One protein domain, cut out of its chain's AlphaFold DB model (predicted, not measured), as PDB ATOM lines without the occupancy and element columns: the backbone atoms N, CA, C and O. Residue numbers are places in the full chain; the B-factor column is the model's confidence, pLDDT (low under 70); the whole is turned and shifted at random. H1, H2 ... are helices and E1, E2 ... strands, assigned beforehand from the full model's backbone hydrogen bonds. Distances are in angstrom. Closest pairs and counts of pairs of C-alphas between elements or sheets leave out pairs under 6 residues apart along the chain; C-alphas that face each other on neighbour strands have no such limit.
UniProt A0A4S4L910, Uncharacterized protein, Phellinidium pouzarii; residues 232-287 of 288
ATOM      1  N   ARG A 232     -49.656 -39.182 -16.252       94.25
ATOM      2  CA  ARG A 232     -49.603 -40.651 -16.336       94.25
ATOM      3  C   ARG A 232     -48.922 -41.121 -17.618       94.25
ATOM      4  O   ARG A 232     -48.228 -42.133 -17.610       94.25
ATOM      5  N   GLU A 233     -49.137 -40.398 -18.709       94.38
ATOM      6  CA  GLU A 233     -48.648 -40.743 -20.040       94.38
ATOM      7  C   GLU A 233     -48.175 -39.490 -20.774       94.38
ATOM      8  O   GLU A 233     -48.681 -38.395 -20.523       94.38
ATOM      9  N   LEU A 234     -47.215 -39.670 -21.679       93.56
ATOM     10  CA  LEU A 234     -46.741 -38.658 -22.614       93.56
ATOM     11  C   LEU A 234     -46.719 -39.255 -24.019       93.56
ATOM     12  O   LEU A 234     -46.207 -40.358 -24.213       93.56
ATOM     13  N   THR A 235     -47.230 -38.499 -24.986       92.25
ATOM     14  CA  THR A 235     -47.080 -38.799 -26.413       92.25
ATOM     15  C   THR A 235     -46.051 -37.836 -26.987       92.25
ATOM     16  O   THR A 235     -46.248 -36.622 -26.928       92.25
ATOM     17  N   ILE A 236     -44.937 -38.373 -27.477       89.00
ATOM     18  CA  ILE A 236     -43.793 -37.624 -27.991       89.00
ATOM     19  C   ILE A 236     -43.617 -38.026 -29.449       89.00
ATOM     20  O   ILE A 236     -43.099 -39.098 -29.739       89.00
ATOM     21  N   ASN A 237     -44.046 -37.144 -30.341       83.31
ATOM     22  CA  ASN A 237     -43.813 -37.236 -31.776       83.31
ATOM     23  C   ASN A 237     -43.048 -35.975 -32.217       83.31
ATOM     24  O   ASN A 237     -43.219 -34.910 -31.611       83.31
ATOM     25  N   ALA A 238     -42.187 -36.097 -33.229       68.44
ATOM     26  CA  ALA A 238     -41.384 -35.007 -33.782       68.44
ATOM     27  C   ALA A 238     -42.219 -33.764 -34.149       68.44
ATOM     28  O   ALA A 238     -41.752 -32.645 -33.945       68.44
ATOM     29  N   ASP A 239     -43.470 -33.956 -34.577       68.56
ATOM     30  CA  ASP A 239     -44.373 -32.872 -34.990       68.56
ATOM     31  C   ASP A 239     -45.270 -32.344 -33.856       68.56
ATOM     32  O   ASP A 239     -46.126 -31.485 -34.069       68.56
ATOM     33  N   THR A 240     -45.105 -32.850 -32.629       75.31
ATOM     34  CA  THR A 240     -45.964 -32.461 -31.502       75.31
ATOM     35  C   THR A 240     -45.359 -31.359 -30.647       75.31
ATOM     36  O   THR A 240     -44.195 -31.405 -30.239       75.31
ATOM     37  N   ASP A 241     -46.220 -30.434 -30.223       88.81
ATOM     38  CA  ASP A 241     -45.892 -29.422 -29.216       88.81
ATOM     39  C   ASP A 241     -45.388 -30.032 -27.895       88.81
ATOM     40  O   ASP A 241     -44.653 -29.375 -27.154       88.81
ATOM     41  N   THR A 242     -45.724 -31.296 -27.608       91.19
ATOM     42  CA  THR A 242     -45.298 -32.017 -26.401       91.19
ATOM     43  C   THR A 242     -43.786 -32.196 -26.333       91.19
ATOM     44  O   THR A 242     -43.203 -31.975 -25.271       91.19
ATOM     45  N   ALA A 243     -43.124 -32.560 -27.438       90.75
ATOM     46  CA  ALA A 243     -41.673 -32.744 -27.457       90.75
ATOM     47  C   ALA A 243     -40.954 -31.416 -27.169       90.75
ATOM     48  O   ALA A 243     -40.089 -31.332 -26.293       90.75
ATOM     49  N   ALA A 244     -41.385 -30.344 -27.836       90.50
ATOM     50  CA  ALA A 244     -40.842 -29.006 -27.632       90.50
ATOM     51  C   ALA A 244     -41.125 -28.482 -26.212       90.50
ATOM     52  O   ALA A 244     -40.252 -27.891 -25.571       90.50
ATOM     53  N   TRP A 245     -42.331 -28.715 -25.687       92.75
ATOM     54  CA  TRP A 245     -42.693 -28.385 -24.310       92.75
ATOM     55  C   TRP A 245     -41.838 -29.141 -23.290       92.75
ATOM     56  O   TRP A 245     -41.367 -28.529 -22.327       92.75
ATOM     57  N   LEU A 246     -41.600 -30.436 -23.503       93.81
ATOM     58  CA  LEU A 246     -40.808 -31.264 -22.602       93.81
ATOM     59  C   LEU A 246     -39.339 -30.834 -22.615       93.81
ATOM     60  O   LEU A 246     -38.759 -30.659 -21.544       93.81
ATOM     61  N   SER A 247     -38.776 -30.569 -23.801       92.44
ATOM     62  CA  SER A 247     -37.415 -30.037 -23.937       92.44
ATOM     63  C   SER A 247     -37.234 -28.741 -23.141       92.44
ATOM     64  O   SER A 247     -36.307 -28.634 -22.333       92.44
ATOM     65  N   ARG A 248     -38.175 -27.792 -23.277       92.31
ATOM     66  CA  ARG A 248     -38.145 -26.525 -22.528       92.31
ATOM     67  C   ARG A 248     -38.312 -26.732 -21.023       92.31
ATOM     68  O   ARG A 248     -37.564 -26.167 -20.232       92.31
ATOM     69  N   SER A 249     -39.277 -27.555 -20.618       93.75
ATOM     70  CA  SER A 249     -39.595 -27.788 -19.201       93.75
ATOM     71  C   SER A 249     -38.458 -28.486 -18.456       93.75
ATOM     72  O   SER A 249     -38.230 -28.219 -17.276       93.75
ATOM     73  N   LEU A 250     -37.730 -29.360 -19.150       95.50
ATOM     74  CA  LEU A 250     -36.590 -30.100 -18.617       95.50
ATOM     75  C   LEU A 250     -35.243 -29.464 -18.953       95.50
ATOM     76  O   LEU A 250     -34.207 -29.982 -18.532       95.50
ATOM     77  N   MET A 251     -35.233 -28.338 -19.669       94.81
ATOM     78  CA  MET A 251     -34.008 -27.624 -20.007       94.81
ATOM     79  C   MET A 251     -32.983 -28.562 -20.680       94.81
ATOM     80  O   MET A 251     -31.821 -28.617 -20.255       94.81
ATOM     81  N   LEU A 252     -33.416 -29.341 -21.678       92.31
ATOM     82  CA  LEU A 252     -32.588 -30.375 -22.324       92.31
ATOM     83  C   LEU A 252     -31.549 -29.815 -23.306       92.31
ATOM     84  O   LEU A 252     -30.520 -30.448 -23.547       92.31
ATOM     85  N   ASP A 253     -31.785 -28.607 -23.816       88.00
ATOM     86  CA  ASP A 253     -30.833 -27.911 -24.678       88.00
ATOM     87  C   ASP A 253     -29.517 -27.629 -23.940       88.00
ATOM     88  O   ASP A 253     -29.502 -27.264 -22.764       88.00
ATOM     89  N   SER A 254     -28.397 -27.760 -24.641       78.69
ATOM     90  CA  SER A 254     -27.074 -27.445 -24.098       78.69
ATOM     91  C   SER A 254     -26.794 -25.943 -24.122       78.69
ATOM     92  O   SER A 254     -27.235 -25.219 -25.016       78.69
ATOM     93  N   ILE A 255     -26.005 -25.468 -23.155       79.00
ATOM     94  CA  ILE A 255     -25.623 -24.052 -23.028       79.00
ATOM     95  C   ILE A 255     -24.273 -23.760 -23.700       79.00
ATOM     96  O   ILE A 255     -23.761 -22.656 -23.565       79.00
ATOM     97  N   GLY A 256     -23.661 -24.695 -24.437       63.16
ATOM     98  CA  GLY A 256     -22.246 -24.545 -24.813       63.16
ATOM     99  C   GLY A 256     -21.785 -25.199 -26.107       63.16
ATOM    100  O   GLY A 256     -20.657 -25.671 -26.153       63.16
ATOM    101  N   GLY A 257     -22.626 -25.290 -27.139       59.53
ATOM    102  CA  GLY A 257     -22.238 -25.895 -28.426       59.53
ATOM    103  C   GLY A 257     -22.026 -27.418 -28.386       59.53
ATOM    104  O   GLY A 257     -21.991 -28.058 -29.432       59.53
ATOM    105  N   ILE A 258     -21.957 -28.020 -27.194       66.69
ATOM    106  CA  ILE A 258     -22.155 -29.459 -26.988       66.69
ATOM    107  C   ILE A 258     -23.583 -29.788 -27.428       66.69
ATOM    108  O   ILE A 258     -24.495 -29.006 -27.164       66.69
ATOM    109  N   LYS A 259     -23.801 -30.918 -28.098       73.38
ATOM    110  CA  LYS A 259     -25.150 -31.353 -28.470       73.38
ATOM    111  C   LYS A 259     -25.965 -31.574 -27.188       73.38
ATOM    112  O   LYS A 259     -25.539 -32.326 -26.317       73.38
ATOM    113  N   GLY A 260     -27.095 -30.875 -27.051       80.19
ATOM    114  CA  GLY A 260     -28.044 -31.136 -25.964       80.19
ATOM    115  C   GLY A 260     -28.563 -32.574 -26.030       80.19
ATOM    116  O   GLY A 260     -28.469 -33.219 -27.076       80.19
ATOM    117  N   ILE A 261     -29.119 -33.067 -24.926       87.69
ATOM    118  CA  ILE A 261     -29.727 -34.401 -24.911       87.69
ATOM    119  C   ILE A 261     -31.072 -34.282 -25.624       87.69
ATOM    120  O   ILE A 261     -31.937 -33.521 -25.194       87.69
ATOM    121  N   GLY A 262     -31.260 -35.005 -26.728       90.69
ATOM    122  CA  GLY A 262     -32.549 -35.006 -27.420       90.69
ATOM    123  C   GLY A 262     -33.657 -35.540 -26.508       90.69
ATOM    124  O   GLY A 262     -33.400 -36.376 -25.645       90.69
ATOM    125  N   VAL A 263     -34.905 -35.103 -26.702       92.62
ATOM    126  CA  VAL A 263     -36.042 -35.598 -25.899       92.62
ATOM    127  C   VAL A 263     -36.130 -37.125 -25.950       92.62
ATOM    128  O   VAL A 263     -36.287 -37.768 -24.918       92.62
ATOM    129  N   GLU A 264     -35.966 -37.719 -27.131       91.12
ATOM    130  CA  GLU A 264     -35.970 -39.174 -27.297       91.12
ATOM    131  C   GLU A 264     -34.832 -39.862 -26.538       91.12
ATOM    132  O   GLU A 264     -35.046 -40.877 -25.879       91.12
ATOM    133  N   GLU A 265     -33.621 -39.309 -26.612       92.31
ATOM    134  CA  GLU A 265     -32.450 -39.825 -25.900       92.31
ATOM    135  C   GLU A 265     -32.663 -39.755 -24.385       92.31
ATOM    136  O   GLU A 265     -32.441 -40.736 -23.675       92.31
ATOM    137  N   TRP A 266     -33.202 -38.633 -23.904       94.12
ATOM    138  CA  TRP A 266     -33.581 -38.458 -22.509       94.12
ATOM    139  C   TRP A 266     -34.626 -39.490 -22.071       94.12
ATOM    140  O   TRP A 266     -34.484 -40.107 -21.017       94.12
ATOM    141  N   MET A 267     -35.659 -39.734 -22.880       94.75
ATOM    142  CA  MET A 267     -36.694 -40.723 -22.559       94.75
ATOM    143  C   MET A 267     -36.147 -42.152 -22.553       94.75
ATOM    144  O   MET A 267     -36.471 -42.917 -21.644       94.75
ATOM    145  N   LYS A 268     -35.255 -42.500 -23.489       94.00
ATOM    146  CA  LYS A 268     -34.543 -43.790 -23.493       94.00
ATOM    147  C   LYS A 268     -33.680 -43.960 -22.241       94.00
ATOM    148  O   LYS A 268     -33.695 -45.031 -21.636       94.00
ATOM    149  N   GLN A 269     -33.000 -42.901 -21.798       94.81
ATOM    150  CA  GLN A 269     -32.281 -42.904 -20.524       94.81
ATOM    151  C   GLN A 269     -33.242 -43.114 -19.340       94.81
ATOM    152  O   GLN A 269     -32.994 -43.941 -18.468       94.81
ATOM    153  N   LYS A 270     -34.383 -42.419 -19.295       96.25
ATOM    154  CA  LYS A 270     -35.360 -42.611 -18.207       96.25
ATOM    155  C   LYS A 270     -36.036 -43.977 -18.234       96.25
ATOM    156  O   LYS A 270     -36.465 -44.461 -17.185       96.25
ATOM    157  N   HIS A 271     -36.093 -44.620 -19.394       95.38
ATOM    158  CA  HIS A 271     -36.545 -45.996 -19.529       95.38
ATOM    159  C   HIS A 271     -35.535 -46.980 -18.929       95.38
ATOM    160  O   HIS A 271     -35.931 -47.858 -18.163       95.38
ATOM    161  N   SER A 272     -34.235 -46.810 -19.200       96.19
ATOM    162  CA  SER A 272     -33.198 -47.654 -18.585       96.19
ATOM    163  C   SER A 272     -33.115 -47.466 -17.065       96.19
ATOM    164  O   SER A 272     -32.875 -48.428 -16.341       96.19
ATOM    165  N   GLU A 273     -33.425 -46.265 -16.566       96.38
ATOM    166  CA  GLU A 273     -33.593 -45.969 -15.134       96.38
ATOM    167  C   GLU A 273     -34.919 -46.501 -14.537       96.38
ATOM    168  O   GLU A 273     -35.207 -46.248 -13.368       96.38
ATOM    169  N   GLN A 274     -35.747 -47.212 -15.313       96.12
ATOM    170  CA  GLN A 274     -37.059 -47.744 -14.910       96.12
ATOM    171  C   GLN A 274     -38.060 -46.681 -14.421       96.12
ATOM    172  O   GLN A 274     -38.980 -46.989 -13.660       96.12
ATOM    173  N   GLN A 275     -37.918 -45.431 -14.866       95.75
ATOM    174  CA  GLN A 275     -38.819 -44.327 -14.510       95.75
ATOM    175  C   GLN A 275     -39.956 -44.138 -15.522       95.75
ATOM    176  O   GLN A 275     -40.970 -43.516 -15.200       95.75
ATOM    177  N   VAL A 276     -39.813 -44.690 -16.730       96.19
ATOM    178  CA  VAL A 276     -40.855 -44.724 -17.766       96.19
ATOM    179  C   VAL A 276     -40.936 -46.102 -18.413       96.19
ATOM    180  O   VAL A 276     -39.964 -46.852 -18.397       96.19
ATOM    181  N   ILE A 277     -42.089 -46.433 -18.989       95.62
ATOM    182  CA  ILE A 277     -42.308 -47.634 -19.809       95.62
ATOM    183  C   ILE A 277     -42.693 -47.178 -21.218       95.62
ATOM    184  O   ILE A 277     -43.621 -46.376 -21.352       95.62
ATOM    185  N   ALA A 278     -42.022 -47.692 -22.250       92.62
ATOM    186  CA  ALA A 278     -42.467 -47.523 -23.632       92.62
ATOM    187  C   ALA A 278     -43.704 -48.403 -23.876       92.62
ATOM    188  O   ALA A 278     -43.666 -49.604 -23.606       92.62
ATOM    189  N   LYS A 279     -44.809 -47.803 -24.327       88.69
ATOM    190  CA  LYS A 279     -46.000 -48.544 -24.768       88.69
ATOM    191  C   LYS A 279     -45.915 -48.846 -26.257       88.69
ATOM    192  O   LYS A 279     -45.977 -50.007 -26.633       88.69
ATOM    193  N   ASP A 280     -45.703 -47.791 -27.038       84.56
ATOM    194  CA  ASP A 280     -45.523 -47.799 -28.491       84.56
ATOM    195  C   ASP A 280     -44.324 -46.890 -28.832       84.56
ATOM    196  O   ASP A 280     -43.746 -46.281 -27.927       84.56
ATOM    197  N   GLU A 281     -43.965 -46.742 -30.113       80.69
ATOM    198  CA  GLU A 281     -42.803 -45.937 -30.548       80.69
ATOM    199  C   GLU A 281     -42.844 -44.476 -30.051       80.69
ATOM    200  O   GLU A 281     -41.806 -43.900 -29.729       80.69
ATOM    201  N   GLU A 282     -44.042 -43.904 -29.892       86.69
ATOM    202  CA  GLU A 282     -44.240 -42.492 -29.526       86.69
ATOM    203  C   GLU A 282     -44.890 -42.297 -28.145       86.69
ATOM    204  O   GLU A 282     -45.049 -41.167 -27.678       86.69
ATOM    205  N   ARG A 283     -45.296 -43.377 -27.461       91.06
ATOM    206  CA  ARG A 283     -46.091 -43.302 -26.221       91.06
ATOM    207  C   ARG A 283     -45.350 -43.865 -25.023       91.06
ATOM    208  O   ARG A 283     -44.965 -45.032 -24.988       91.06
ATOM    209  N   TRP A 284     -45.273 -43.055 -23.975       93.75
ATOM    210  CA  TRP A 284     -44.549 -43.362 -22.748       93.75
ATOM    211  C   TRP A 284     -45.482 -43.304 -21.545       93.75
ATOM    212  O   TRP A 284     -46.219 -42.338 -21.369       93.75
ATOM    213  N   THR A 285     -45.433 -44.315 -20.680       95.75
ATOM    214  CA  THR A 285     -46.104 -44.293 -19.372       95.75
ATOM    215  C   THR A 285     -45.108 -43.891 -18.296       95.75
ATOM    216  O   THR A 285     -44.062 -44.523 -18.156       95.75
ATOM    217  N   LEU A 286     -45.435 -42.859 -17.522       95.12
ATOM    218  CA  LEU A 286     -44.610 -42.362 -16.423       95.12
ATOM    219  C   LEU A 286     -44.875 -43.210 -15.172       95.12
ATOM    220  O   LEU A 286     -46.022 -43.362 -14.746       95.12
ATOM    221  N   ARG A 287     -43.821 -43.771 -14.571       92.25
ATOM    222  CA  ARG A 287     -43.920 -44.439 -13.266       92.25
ATOM    223  C   ARG A 287     -43.802 -43.396 -12.161       92.25
ATOM    224  O   ARG A 287     -43.015 -42.461 -12.290       92.25
TER     225      ARG A 287
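AT A GLANCE: This is residues 232 to 287 of the 288 residues of an uncharacterized protein of Phellinidium pouzarii (UniProt A0A4S4L910). What shape does the model make? A small sheet of three strands stands at one end, H2 packs on its edge strand E2, H1 grazes it, and the loop of residues 251 to 262 reaches away to Gly 256 at the other end. What is it built of? The 56 printed residues hold E1, H1, H2, E2 and E3 in chain order, of mixed class, with the antiparallel sheet in the order E1, E3, E2. The whole is compact, with a radius of gyration of the C-alphas of 11.3 A and spans of 33 by 25 by 17 A.

IN THESE COORDINATES: Where do the elements lie? E1 is residues 233 to 235, from C-alpha 233 at (-48.648, -40.743, -20.040); H1 is 241 to 250, 14.1 A long; H2 is 263 to 272, 14.4 A. Where do the last strands run? E2 is residues 276 to 280, 12.1 A, and E3 is 283 to 286, ending at C-alpha 286 (-44.610, -42.362, -16.423).

HOW THE PARTS SIT: How do the strands pair? E1 and E3 are antiparallel at 153 degrees, with N 234 and O 284 2.9 A apart, within hydrogen-bond range. E2 and E3 form a hairpin at 157 degrees, with N 285 and O 277 at 2.8 A. E1, H1 H2, E2 is a split strand-helix-strand unit, E3 between its strands, with a right-handed crossover. Where are the helices? H2 is on the sheet, over E2, and stands up from it at 43 degrees; the C-alphas of Lys 270 and Val 276 are their closest, 5.9 A. H1 only grazes the sheet with residues 241 to 246. H1 and H2 only just touch, with 3 pairs of C-alphas within 8 A, the closest Ser 247 and Val 263 at 6.1 A. In both helices every O i to N i+4 pair is within hydrogen-bond range.

THE WHOLE: How large is it? The C-alphas farthest apart, Gly 256 and Lys 279, are 33.8 A apart. Which links are long, and where is confidence low? The link H1 to H2 is long, 12 residues, and the printed part has no cut. Residues 238 to 239 and 256 to 258 are under 70 in pLDDT.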